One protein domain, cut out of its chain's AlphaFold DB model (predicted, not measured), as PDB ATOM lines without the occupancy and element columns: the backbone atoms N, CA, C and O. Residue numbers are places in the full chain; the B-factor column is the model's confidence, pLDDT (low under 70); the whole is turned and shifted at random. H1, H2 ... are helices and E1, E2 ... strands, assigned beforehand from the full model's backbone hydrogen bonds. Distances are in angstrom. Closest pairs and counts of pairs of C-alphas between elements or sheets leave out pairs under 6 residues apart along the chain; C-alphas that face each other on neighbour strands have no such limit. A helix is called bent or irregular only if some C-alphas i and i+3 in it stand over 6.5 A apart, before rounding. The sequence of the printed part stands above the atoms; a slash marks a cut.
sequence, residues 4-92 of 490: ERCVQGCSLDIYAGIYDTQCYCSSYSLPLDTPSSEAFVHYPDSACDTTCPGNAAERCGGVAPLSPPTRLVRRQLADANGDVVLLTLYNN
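What this domain is: This is residues 4 to 92 of the 490 residues of the protein "WSC domain-containing protein" of Fonsecaea erecta (UniProt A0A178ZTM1). A small three-stranded sheet, E2, E1 and E6, has the short helix H1 over one face, and its strand E6 continues E5, which pairs with E4 in a second, two-stranded sheet. The helix H2 lies far from H1 and the larger sheet, and the long stretch of residues 27 to 54, with no named element, makes a wide loop from E2 to E3. The printed part has 89 residues with two named helices and six named strands, in the order H1 E1 E2 E3 E4 H2 E5 E6; the class is mixed, helices and strands, with under half of the residues in named elements. Both sheets are antiparallel. The whole is compact, with a radius of gyration of the C-alphas of 13.3 A and spans of 35 by 28 by 20 A.

Where its parts are: H1, residues 4 to 9, begins at C-alpha 4 at (6.169, 20.085, -34.463) and is 8.3 A long. E1, residues 15 to 19, and E2, residues 22 to 26, are each 13.5 A long. E3, residues 55 to 59, begins at C-alpha 55 at (1.010, 10.986, -33.362) and measures 8.6 A. E4 is residues 62 to 64, H2 residues 71 to 75 and E5 residues 84 to 86. E6, residues 88 to 91, measures 10.3 A and ends at C-alpha 91 at (4.554, 28.101, -43.152).

How they stand to each other: The larger sheet runs E2 E1 E6, with E2 and E6 as edge strands. E1 and E2 form a hairpin, with N 17 and O 24 at 2.8 A. E1 and E6 are antiparallel, with N 16 and O 90 at 2.9 A. H1 is on this sheet at a height over the sheet of 8.2 A; it lies over E1 and only just not over E2, with 4 of its 6 C-alphas on E1 and 2 on E2. It runs slantwise to the strands, at 57 degrees to E1 on the local plane; the closest C-alphas of H1 and E1 are those of Val 7 and Ala 16, 5.5 A apart. E5 runs on into E6 across a break of 1 residue, at 40 degrees. E4 and E5 are antiparallel, with N 62 and O 86 at 2.9 A. E3 pairs with no named strand and runs on into E4 across a break of 2 residues, at 45 degrees. H2 is not on the larger sheet and is apart from H1. In H1 every O i to N i+4 pair is within hydrogen-bond range; in H2 0 of 1 is, beside 1 of 2 O i to N i+3 pairs. H2 is neither bent nor irregular, but only just: C-alphas 71 and 74 are 6.3 A apart.

The domain as a whole: The two C-alphas farthest apart, those of Leu 12 and Pro 68, are 36.5 A apart. The printed part has no cut. The link from E2 to E3, 28 residues, is long. Mean pLDDT of the printed part is 87.5, and residues 32 to 38 and 69 to 73 are under 70.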
ATOM      1  N   GLU A   4       5.350  19.144 -35.245       95.75
ATOM      2  CA  GLU A   4       6.169  20.085 -34.463       95.75
ATOM      3  C   GLU A   4       7.656  19.786 -34.629       95.75
ATOM      4  O   GLU A   4       8.466  20.701 -34.762       95.75
ATOM      5  N   ARG A   5       8.026  18.499 -34.666       96.06
ATOM      6  CA  ARG A   5       9.420  18.080 -34.829       96.06
ATOM      7  C   ARG A   5       9.964  18.391 -36.226       96.06
ATOM      8  O   ARG A   5      11.167  18.604 -36.362       96.06
ATOM      9  N   CYS A   6       9.109  18.429 -37.248       97.50
ATOM     10  CA  CYS A   6       9.499  18.863 -38.591       97.50
ATOM     11  C   CYS A   6       9.583  20.392 -38.686       97.50
ATOM     12  O   CYS A   6      10.619  20.921 -39.081       97.50
ATOM     13  N   VAL A   7       8.557  21.104 -38.208       96.31
ATOM     14  CA  VAL A   7       8.525  22.574 -38.117       96.31
ATOM     15  C   VAL A   7       9.736  23.119 -37.349       96.31
ATOM     16  O   VAL A   7      10.410  24.021 -37.838       96.31
ATOM     17  N   GLN A   8      10.074  22.529 -36.197       96.25
ATOM     18  CA  GLN A   8      11.240  22.904 -35.393       96.25
ATOM     19  C   GLN A   8      12.571  22.584 -36.096       96.25
ATOM     20  O   GLN A   8      13.528  23.350 -35.966       96.25
ATOM     21  N   GLY A   9      12.639  21.483 -36.852       95.94
ATOM     22  CA  GLY A   9      13.805  21.130 -37.667       95.94
ATOM     23  C   GLY A   9      14.053  22.126 -38.804       95.94
ATOM     24  O   GLY A   9      15.187  22.536 -39.020       95.94
ATOM     25  N   CYS A  10      12.984  22.581 -39.460       97.06
ATOM     26  CA  CYS A  10      13.011  23.578 -40.532       97.06
ATOM     27  C   CYS A  10      12.882  25.028 -40.027       97.06
ATOM     28  O   CYS A  10      12.393  25.893 -40.748       97.06
ATOM     29  N   SER A  11      13.294  25.319 -38.790       95.62
ATOM     30  CA  SER A  11      13.124  26.646 -38.167       95.62
ATOM     31  C   SER A  11      13.939  27.777 -38.817       95.62
ATOM     32  O   SER A  11      13.689  28.939 -38.516       95.62
ATOM     33  N   LEU A  12      14.876  27.452 -39.714       94.25
ATOM     34  CA  LEU A  12      15.654  28.409 -40.519       94.25
ATOM     35  C   LEU A  12      15.109  28.595 -41.949       94.25
ATOM     36  O   LEU A  12      15.629  29.418 -42.701       94.25
ATOM     37  N   ASP A  13      14.088  27.828 -42.338       95.62
ATOM     38  CA  ASP A  13      13.487  27.834 -43.671       95.62
ATOM     39  C   ASP A  13      12.052  28.380 -43.627       95.62
ATOM     40  O   ASP A  13      11.375  28.336 -42.601       95.62
ATOM     41  N   ILE A  14      11.573  28.892 -44.763       94.00
ATOM     42  CA  ILE A  14      10.251  29.532 -44.881       94.00
ATOM     43  C   ILE A  14       9.124  28.493 -44.779       94.00
ATOM     44  O   ILE A  14       8.076  28.776 -44.201       94.00
ATOM     45  N   TYR A  15       9.344  27.283 -45.298       94.62
ATOM     46  CA  TYR A  15       8.372  26.193 -45.285       94.62
ATOM     47  C   TYR A  15       8.959  24.886 -44.752       94.62
ATOM     48  O   TYR A  15      10.101  24.530 -45.051       94.62
ATOM     49  N   ALA A  16       8.122  24.135 -44.037       96.31
ATOM     50  CA  ALA A  16       8.358  22.750 -43.646       96.31
ATOM     51  C   ALA A  16       7.323  21.847 -44.336       96.31
ATOM     52  O   ALA A  16       6.129  21.957 -44.069       96.31
ATOM     53  N   GLY A  17       7.762  20.967 -45.232       95.75
ATOM     54  CA  GLY A  17       6.943  19.911 -45.825       95.75
ATOM     55  C   GLY A  17       7.169  18.582 -45.107       95.75
ATOM     56  O   GLY A  17       8.313  18.228 -44.829       95.75
ATOM     57  N   ILE A  18       6.116  17.817 -44.826       96.38
ATOM     58  CA  ILE A  18       6.223  16.502 -44.171       96.38
ATOM     59  C   ILE A  18       5.507  15.407 -44.971       96.38
ATOM     60  O   ILE A  18       4.423  15.631 -45.515       96.38
ATOM     61  N   TYR A  19       6.119  14.223 -45.014       96.31
ATOM     62  CA  TYR A  19       5.536  12.987 -45.536       96.31
ATOM     63  C   TYR A  19       6.010  11.796 -44.692       96.31
ATOM     64  O   TYR A  19       7.210  11.532 -44.626       96.31
ATOM     65  N   ASP A  20       5.081  11.088 -44.040       94.38
ATOM     66  CA  ASP A  20       5.354   9.955 -43.136       94.38
ATOM     67  C   ASP A  20       6.455  10.260 -42.083       94.38
ATOM     68  O   ASP A  20       6.220  10.916 -41.062       94.38
ATOM     69  N   THR A  21       7.678   9.784 -42.316       95.44
ATOM     70  CA  THR A  21       8.856   9.931 -41.458       95.44
ATOM     71  C   THR A  21       9.798  11.036 -41.929       95.44
ATOM     72  O   THR A  21      10.637  11.482 -41.143       95.44
ATOM     73  N   GLN A  22       9.656  11.492 -43.174       96.00
ATOM     74  CA  GLN A  22      10.543  12.438 -43.842       96.00
ATOM     75  C   GLN A  22      10.044  13.881 -43.696       96.00
ATOM     76  O   GLN A  22       8.848  14.163 -43.744       96.00
ATOM     77  N   CYS A  23      10.992  14.797 -43.527       97.00
ATOM     78  CA  CYS A  23      10.762  16.228 -43.376       97.00
ATOM     79  C   CYS A  23      11.651  16.977 -44.375       97.00
ATOM     80  O   CYS A  23      12.834  16.662 -44.507       97.00
ATOM     81  N   TYR A  24      11.071  17.950 -45.070       95.81
ATOM     82  CA  TYR A  24      11.671  18.675 -46.183       95.81
ATOM     83  C   TYR A  24      11.581  20.174 -45.899       95.81
ATOM     84  O   TYR A  24      10.487  20.733 -45.840       95.81
ATOM     85  N   CYS A  25      12.722  20.830 -45.728       96.31
ATOM     86  CA  CYS A  25      12.777  22.264 -45.469       96.31
ATOM     87  C   CYS A  25      12.934  23.042 -46.783       96.31
ATOM     88  O   CYS A  25      13.614  22.576 -47.701       96.31
ATOM     89  N   SER A  26      12.302  24.212 -46.902       93.12
ATOM     90  CA  SER A  26      12.470  25.073 -48.076       93.12
ATOM     91  C   SER A  26      12.409  26.563 -47.757       93.12
ATOM     92  O   SER A  26      11.402  27.094 -47.294       93.12
ATOM     93  N   SER A  27      13.481  27.260 -48.112       93.06
ATOM     94  CA  SER A  27      13.618  28.719 -48.097       93.06
ATOM     95  C   SER A  27      13.062  29.381 -49.363       93.06
ATOM     96  O   SER A  27      13.137  30.599 -49.510       93.06
ATOM     97  N   TYR A  28      12.480  28.610 -50.290       86.12
ATOM     98  CA  TYR A  28      11.826  29.168 -51.467       86.12
ATOM     99  C   TYR A  28      10.463  29.758 -51.090       86.12
ATOM    100  O   TYR A  28       9.569  29.046 -50.634       86.12
ATOM    101  N   SER A  29      10.282  31.062 -51.305       79.94
ATOM    102  CA  SER A  29       9.025  31.765 -51.036       79.94
ATOM    103  C   SER A  29       7.943  31.386 -52.060       79.94
ATOM    104  O   SER A  29       7.716  32.101 -53.037       79.94
ATOM    105  N   LEU A  30       7.291  30.241 -51.841       71.44
ATOM    106  CA  LEU A  30       6.139  29.766 -52.608       71.44
ATOM    107  C   LEU A  30       5.044  30.854 -52.670       71.44
ATOM    108  O   LEU A  30       4.580  31.294 -51.615       71.44
ATOM    109  N   PRO A  31       4.599  31.285 -53.866       71.50
ATOM    110  CA  PRO A  31       3.559  32.300 -54.010       71.50
ATOM    111  C   PRO A  31       2.159  31.664 -53.929       71.50
ATOM    112  O   PRO A  31       1.452  31.578 -54.936       71.50
ATOM    113  N   LEU A  32       1.762  31.209 -52.732       66.38
ATOM    114  CA  LEU A  32       0.475  30.528 -52.478       66.38
ATOM    115  C   LEU A  32      -0.736  31.338 -52.973       66.38
ATOM    116  O   LEU A  32      -1.692  30.763 -53.483       66.38
ATOM    117  N   ASP A  33      -0.663  32.669 -52.894       62.97
ATOM    118  CA  ASP A  33      -1.722  33.585 -53.341       62.97
ATOM    119  C   ASP A  33      -1.898  33.642 -54.874       62.97
ATOM    120  O   ASP A  33      -2.784  34.338 -55.372       62.97
ATOM    121  N   THR A  34      -1.070  32.927 -55.652       61.72
ATOM    122  CA  THR A  34      -1.181  32.851 -57.118       61.72
ATOM    123  C   THR A  34      -1.760  31.501 -57.577       61.72
ATOM    124  O   THR A  34      -1.005  30.570 -57.871       61.72
ATOM    125  N   PRO A  35      -3.095  31.375 -57.744       58.19
ATOM    126  CA  PRO A  35      -3.736  30.137 -58.212       58.19
ATOM    127  C   PRO A  35      -3.435  29.794 -59.686       58.19
ATOM    128  O   PRO A  35      -3.934  28.801 -60.206       58.19
ATOM    129  N   SER A  36      -2.627  30.609 -60.374       57.81
ATOM    130  CA  SER A  36      -2.124  30.386 -61.734       57.81
ATOM    131  C   SER A  36      -0.665  29.903 -61.778       57.81
ATOM    132  O   SER A  36      -0.040  29.944 -62.837       57.81
ATOM    133  N   SER A  37      -0.076  29.515 -60.643       60.91
ATOM    134  CA  SER A  37       1.309  29.041 -60.586       60.91
ATOM    135  C   SER A  37       1.426  27.592 -61.084       60.91
ATOM    136  O   SER A  37       1.343  26.639 -60.318       60.91
ATOM    137  N   GLU A  38       1.700  27.421 -62.386       67.31
ATOM    138  CA  GLU A  38       1.894  26.115 -63.062       67.31
ATOM    139  C   GLU A  38       2.967  25.201 -62.423       67.31
ATOM    140  O   GLU A  38       3.096  24.034 -62.787       67.31
ATOM    141  N   ALA A  39       3.754  25.723 -61.480       70.44
ATOM    142  CA  ALA A  39       4.733  24.975 -60.702       70.44
ATOM    143  C   ALA A  39       4.112  24.048 -59.636       70.44
ATOM    144  O   ALA A  39       4.799  23.129 -59.189       70.44
ATOM    145  N   PHE A  40       2.852  24.259 -59.228       75.50
ATOM    146  CA  PHE A  40       2.235  23.538 -58.108       75.50
ATOM    147  C   PHE A  40       0.881  22.925 -58.474       75.50
ATOM    148  O   PHE A  40       0.064  23.519 -59.172       75.50
ATOM    149  N   VAL A  41       0.635  21.717 -57.962       82.44
ATOM    150  CA  VAL A  41      -0.650  21.018 -58.072       82.44
ATOM    151  C   VAL A  41      -1.224  20.910 -56.665       82.44
ATOM    152  O   VAL A  41      -0.686  20.175 -55.839       82.44
ATOM    153  N   HIS A  42      -2.291  21.655 -56.380       85.69
ATOM    154  CA  HIS A  42      -2.986  21.558 -55.097       85.69
ATOM    155  C   HIS A  42      -3.897  20.326 -55.107       85.69
ATOM    156  O   HIS A  42      -4.807  20.222 -55.930       85.69
ATOM    157  N   TYR A  43      -3.662  19.401 -54.183       88.62
ATOM    158  CA  TYR A  43      -4.534  18.252 -53.934       88.62
ATOM    159  C   TYR A  43      -5.542  18.600 -52.825       88.62
ATOM    160  O   TYR A  43      -5.265  19.499 -52.034       88.62
ATOM    161  N   PRO A  44      -6.721  17.958 -52.757       91.56
ATOM    162  CA  PRO A  44      -7.628  18.145 -51.626       91.56
ATOM    163  C   PRO A  44      -7.007  17.571 -50.346       91.56
ATOM    164  O   PRO A  44      -6.313  16.559 -50.409       91.56
ATOM    165  N   ASP A  45      -7.316  18.158 -49.189       90.69
ATOM    166  CA  ASP A  45      -6.741  17.769 -47.889       90.69
ATOM    167  C   ASP A  45      -6.889  16.265 -47.588       90.69
ATOM    168  O   ASP A  45      -5.984  15.649 -47.032       90.69
ATOM    169  N   SER A  46      -7.984  15.644 -48.044       93.88
ATOM    170  CA  SER A  46      -8.257  14.204 -47.910       93.88
ATOM    171  C   SER A  46      -7.348  13.287 -48.746       93.88
ATOM    172  O   SER A  46      -7.456  12.068 -48.664       93.88
ATOM    173  N   ALA A  47      -6.499  13.843 -49.613       94.31
ATOM    174  CA  ALA A  47      -5.408  13.107 -50.248       94.31
ATOM    175  C   ALA A  47      -4.149  13.092 -49.360       94.31
ATOM    176  O   ALA A  47      -3.340  12.176 -49.468       94.31
ATOM    177  N   CYS A  48      -4.015  14.064 -48.450       95.62
ATOM    178  CA  CYS A  48      -2.936  14.194 -47.471       95.62
ATOM    179  C   CYS A  48      -3.331  13.617 -46.096       95.62
ATOM    180  O   CYS A  48      -3.015  14.187 -45.055       95.62
ATOM    181  N   ASP A  49      -4.049  12.488 -46.087       95.75
ATOM    182  CA  ASP A  49      -4.588  11.844 -44.879       95.75
ATOM    183  C   ASP A  49      -3.628  10.800 -44.244       95.75
ATOM    184  O   ASP A  49      -4.025  10.085 -43.318       95.75
ATOM    185  N   THR A  50      -2.364  10.691 -44.691       95.62
ATOM    186  CA  THR A  50      -1.394   9.734 -44.116       95.62
ATOM    187  C   THR A  50      -1.130  10.063 -42.648       95.62
ATOM    188  O   THR A  50      -0.715  11.164 -42.297       95.62
ATOM    189  N   THR A  51      -1.364   9.098 -41.763       96.88
ATOM    190  CA  THR A  51      -1.204   9.264 -40.314       96.88
ATOM    191  C   THR A  51       0.261   9.460 -39.916       96.88
ATOM    192  O   THR A  51       1.111   8.650 -40.280       96.88
ATOM    193  N   CYS A  52       0.567  10.482 -39.112       97.19
ATOM    194  CA  CYS A  52       1.929  10.713 -38.630       97.19
ATOM    195  C   CYS A  52       2.419   9.591 -37.686       97.19
ATOM    196  O   CYS A  52       1.797   9.346 -36.650       97.19
ATOM    197  N   PRO A  53       3.592   8.971 -37.924       95.12
ATOM    198  CA  PRO A  53       4.104   7.896 -37.067       95.12
ATOM    199  C   PRO A  53       4.602   8.362 -35.684       95.12
ATOM    200  O   PRO A  53       5.078   7.552 -34.896       95.12
ATOM    201  N   GLY A  54       4.546   9.665 -35.379       92.94
ATOM    202  CA  GLY A  54       4.735  10.214 -34.030       92.94
ATOM    203  C   GLY A  54       3.432  10.476 -33.264       92.94
ATOM    204  O   GLY A  54       3.456  10.473 -32.036       92.94
ATOM    205  N   ASN A  55       2.309  10.681 -33.960       95.69
ATOM    206  CA  ASN A  55       1.010  10.986 -33.362       95.69
ATOM    207  C   ASN A  55      -0.128  10.587 -34.312       95.69
ATOM    208  O   ASN A  55      -0.284  11.154 -35.392       95.69
ATOM    209  N   ALA A  56      -0.973   9.651 -33.880       95.88
ATOM    210  CA  ALA A  56      -2.055   9.122 -34.706       95.88
ATOM    211  C   ALA A  56      -3.197  10.121 -35.005       95.88
ATOM    212  O   ALA A  56      -4.063   9.815 -35.822       95.88
ATOM    213  N   ALA A  57      -3.213  11.290 -34.353       96.62
ATOM    214  CA  ALA A  57      -4.161  12.371 -34.624       96.62
ATOM    215  C   ALA A  57      -3.667  13.386 -35.678       96.62
ATOM    216  O   ALA A  57      -4.445  14.231 -36.116       96.62
ATOM    217  N   GLU A  58      -2.393  13.326 -36.079       95.88
ATOM    218  CA  GLU A  58      -1.787  14.248 -37.047       95.88
ATOM    219  C   GLU A  58      -1.712  13.644 -38.460       95.88
ATOM    220  O   GLU A  58      -1.676  12.420 -38.641       95.88
ATOM    221  N   ARG A  59      -1.642  14.523 -39.470       96.44
ATOM    222  CA  ARG A  59      -1.542  14.168 -40.891       96.44
ATOM    223  C   ARG A  59      -0.208  14.596 -41.500       96.44
ATOM    224  O   ARG A  59       0.112  15.780 -41.543       96.44
ATOM    225  N   CYS A  60       0.546  13.615 -41.985       96.75
ATOM    226  CA  CYS A  60       1.902  13.734 -42.504       96.75
ATOM    227  C   CYS A  60       1.940  13.394 -44.000       96.75
ATOM    228  O   CYS A  60       2.443  12.337 -44.390       96.75
ATOM    229  N   GLY A  61       1.413  14.291 -44.834       95.94
ATOM    230  CA  GLY A  61       1.383  14.127 -46.284       95.94
ATOM    231  C   GLY A  61       0.437  13.020 -46.754       95.94
ATOM    232  O   GLY A  61      -0.519  12.653 -46.072       95.94
ATOM    233  N   GLY A  62       0.689  12.497 -47.948       95.69
ATOM    234  CA  GLY A  62      -0.190  11.549 -48.625       95.69
ATOM    235  C   GLY A  62       0.473  10.854 -49.807       95.69
ATOM    236  O   GLY A  62       1.604  11.173 -50.168       95.69
ATOM    237  N   VAL A  63      -0.256   9.941 -50.442       94.88
ATOM    238  CA  VAL A  63       0.089   9.413 -51.768       94.88
ATOM    239  C   VAL A  63      -1.090   9.593 -52.714       94.88
ATOM    240  O   VAL A  63      -2.230   9.292 -52.360       94.88
ATOM    241  N   ALA A  64      -0.819  10.089 -53.917       92.62
ATOM    242  CA  ALA A  64      -1.805  10.188 -54.985       92.62
ATOM    243  C   ALA A  64      -1.420   9.266 -56.149       92.62
ATOM    244  O   ALA A  64      -0.299   9.383 -56.658       92.62
ATOM    245  N   PRO A  65      -2.340   8.411 -56.634       89.81
ATOM    246  CA  PRO A  65      -2.071   7.601 -57.809       89.81
ATOM    247  C   PRO A  65      -1.827   8.495 -59.022       89.81
ATOM    248  O   PRO A  65      -2.528   9.498 -59.223       89.81
ATOM    249  N   LEU A  66      -0.842   8.129 -59.846       81.50
ATOM    250  CA  LEU A  66      -0.480   8.918 -61.021       81.50
ATOM    251  C   LEU A  66      -1.633   9.010 -62.030       81.50
ATOM    252  O   LEU A  66      -1.857   8.133 -62.865       81.50
ATOM    253  N   SER A  67      -2.327  10.149 -62.002       75.38
ATOM    254  CA  SER A  67      -3.153  10.596 -63.125       75.38
ATOM    255  C   SER A  67      -2.283  10.721 -64.387       75.38
ATOM    256  O   SER A  67      -1.104  11.071 -64.276       75.38
ATOM    257  N   PRO A  68      -2.826  10.420 -65.585       70.56
ATOM    258  CA  PRO A  68      -2.033  10.193 -66.793       70.56
ATOM    259  C   PRO A  68      -1.039  11.332 -67.084       70.56
ATOM    260  O   PRO A  68      -1.384  12.507 -66.931       70.56
ATOM    261  N   PRO A  69       0.201  10.998 -67.487       62.53
ATOM    262  CA  PRO A  69       1.380  11.804 -67.183       62.53
ATOM    263  C   PRO A  69       1.376  13.178 -67.859       62.53
ATOM    264  O   PRO A  69       1.710  13.327 -69.038       62.53
ATOM    265  N   THR A  70       1.080  14.212 -67.072       69.56
ATOM    266  CA  THR A  70       1.372  15.602 -67.434       69.56
ATOM    267  C   THR A  70       2.883  15.849 -67.341       69.56
ATOM    268  O   THR A  70       3.604  15.151 -66.627       69.56
ATOM    269  N   ARG A  71       3.412  16.859 -68.049       67.94
ATOM    270  CA  ARG A  71       4.866  17.140 -68.045       67.94
ATOM    271  C   ARG A  71       5.439  17.460 -66.655       67.94
ATOM    272  O   ARG A  71       6.636  17.270 -66.455       67.94
ATOM    273  N   LEU A  72       4.603  17.923 -65.724       68.81
ATOM    274  CA  LEU A  72       4.988  18.301 -64.360       68.81
ATOM    275  C   LEU A  72       5.334  17.085 -63.483       68.81
ATOM    276  O   LEU A  72       6.225  17.186 -62.643       68.81
ATOM    277  N   VAL A  73       4.715  15.923 -63.742       68.19
ATOM    278  CA  VAL A  73       4.930  14.662 -62.999       68.19
ATOM    279  C   VAL A  73       6.409  14.299 -62.865       68.19
ATOM    280  O   VAL A  73       6.851  13.886 -61.801       68.19
ATOM    281  N   ARG A  74       7.213  14.519 -63.915       71.69
ATOM    282  CA  ARG A  74       8.650  14.178 -63.938       71.69
ATOM    283  C   ARG A  74       9.524  14.955 -62.938       71.69
ATOM    284  O   ARG A  74      10.729  14.733 -62.913       71.69
ATOM    285  N   ARG A  75       8.957  15.896 -62.175       76.69
ATOM    286  CA  ARG A  75       9.645  16.664 -61.123       76.69
ATOM    287  C   ARG A  75       9.054  16.449 -59.727       76.69
ATOM    288  O   ARG A  75       9.522  17.071 -58.779       76.69
ATOM    289  N   GLN A  76       8.022  15.618 -59.601       83.19
ATOM    290  CA  GLN A  76       7.424  15.277 -58.313       83.19
ATOM    291  C   GLN A  76       8.205  14.123 -57.670       83.19
ATOM    292  O   GLN A  76       8.802  13.307 -58.374       83.19
ATOM    293  N   LEU A  77       8.207  14.053 -56.337       85.00
ATOM    294  CA  LEU A  77       8.739  12.887 -55.638       85.00
ATOM    295  C   LEU A  77       7.780  11.715 -55.882       85.00
ATOM    296  O   LEU A  77       6.586  11.826 -55.599       85.00
ATOM    297  N   ALA A  78       8.306  10.615 -56.412       89.31
ATOM    298  CA  ALA A  78       7.585   9.356 -56.538       89.31
ATOM    299  C   ALA A  78       8.002   8.402 -55.415       89.31
ATOM    300  O   ALA A  78       9.151   8.432 -54.964       89.31
ATOM    301  N   ASP A  79       7.077   7.560 -54.966       89.44
ATOM    302  CA  ASP A  79       7.368   6.478 -54.032       89.44
ATOM    303  C   ASP A  79       7.928   5.229 -54.758       89.44
ATOM    304  O   ASP A  79       8.166   5.236 -55.968       89.44
ATOM    305  N   ALA A  80       8.144   4.132 -54.025       89.31
ATOM    306  CA  ALA A  80       8.654   2.882 -54.596       89.31
ATOM    307  C   ALA A  80       7.663   2.157 -55.538       89.31
ATOM    308  O   ALA A  80       8.080   1.278 -56.291       89.31
ATOM    309  N   ASN A  81       6.375   2.513 -55.505       89.75
ATOM    310  CA  ASN A  81       5.337   1.996 -56.401       89.75
ATOM    311  C   ASN A  81       5.173   2.870 -57.662       89.75
ATOM    312  O   ASN A  81       4.608   2.417 -58.658       89.75
ATOM    313  N   GLY A  82       5.702   4.098 -57.633       88.50
ATOM    314  CA  GLY A  82       5.560   5.107 -58.681       88.50
ATOM    315  C   GLY A  82       4.424   6.105 -58.437       88.50
ATOM    316  O   GLY A  82       4.147   6.914 -59.321       88.50
ATOM    317  N   ASP A  83       3.780   6.076 -57.268       91.38
ATOM    318  CA  ASP A  83       2.733   7.027 -56.894       91.38
ATOM    319  C   ASP A  83       3.339   8.354 -56.408       91.38
ATOM    320  O   ASP A  83       4.474   8.412 -55.929       91.38
ATOM    321  N   VAL A  84       2.592   9.453 -56.545       92.19
ATOM    322  CA  VAL A  84       3.079  10.794 -56.190       92.19
ATOM    323  C   VAL A  84       3.036  10.982 -54.682       92.19
ATOM    324  O   VAL A  84       1.962  10.950 -54.081       92.19
ATOM    325  N   VAL A  85       4.191  11.274 -54.089       94.75
ATOM    326  CA  VAL A  85       4.302  11.714 -52.698       94.75
ATOM    327  C   VAL A  85       3.719  13.120 -52.571       94.75
ATOM    328  O   VAL A  85       4.233  14.084 -53.145       94.75
ATOM    329  N   LEU A  86       2.651  13.242 -51.787       94.88
ATOM    330  CA  LEU A  86       2.080  14.517 -51.376       94.88
ATOM    331  C   LEU A  86       2.695  14.938 -50.042       94.88
ATOM    332  O   LEU A  86       2.741  14.152 -49.096       94.88
ATOM    333  N   LEU A  87       3.130  16.191 -49.951       94.81
ATOM    334  CA  LEU A  87       3.631  16.780 -48.714       94.81
ATOM    335  C   LEU A  87       2.531  17.645 -48.094       94.81
ATOM    336  O   LEU A  87       1.894  18.423 -48.804       94.81
ATOM    337  N   THR A  88       2.359  17.586 -46.772       94.38
ATOM    338  CA  THR A  88       1.641  18.652 -46.054       94.38
ATOM    339  C   THR A  88       2.638  19.774 -45.776       94.38
ATOM    340  O   THR A  88       3.665  19.519 -45.145       94.38
ATOM    341  N   LEU A  89       2.376  20.992 -46.265       93.44
ATOM    342  CA  LEU A  89       3.257  22.149 -46.070       93.44
ATOM    343  C   LEU A  89       2.780  23.041 -44.918       93.44
ATOM    344  O   LEU A  89       1.612  23.417 -44.846       93.44
ATOM    345  N   TYR A  90       3.728  23.445 -44.078       92.94
ATOM    346  CA  TYR A  90       3.564  24.405 -42.991       92.94
ATOM    347  C   TYR A  90       4.408  25.646 -43.273       92.94
ATOM    348  O   TYR A  90       5.543  25.531 -43.737       92.94
ATOM    349  N   ASN A  91       3.852  26.829 -43.004       92.69
ATOM    350  CA  ASN A  91       4.554  28.101 -43.152       92.69
ATOM    351  C   ASN A  91       5.207  28.511 -41.819       92.69
ATOM    352  O   ASN A  91       4.514  28.721 -40.821       92.69
ATOM    353  N   ASN A  92       6.529  28.664 -41.834       89.06
ATOM    354  CA  ASN A  92       7.365  28.974 -40.680       89.06
ATOM    355  C   ASN A  92       7.678  30.477 -40.520       89.06
ATOM    356  O   ASN A  92       8.301  30.843 -39.523       89.06
TER     357      ASN A  92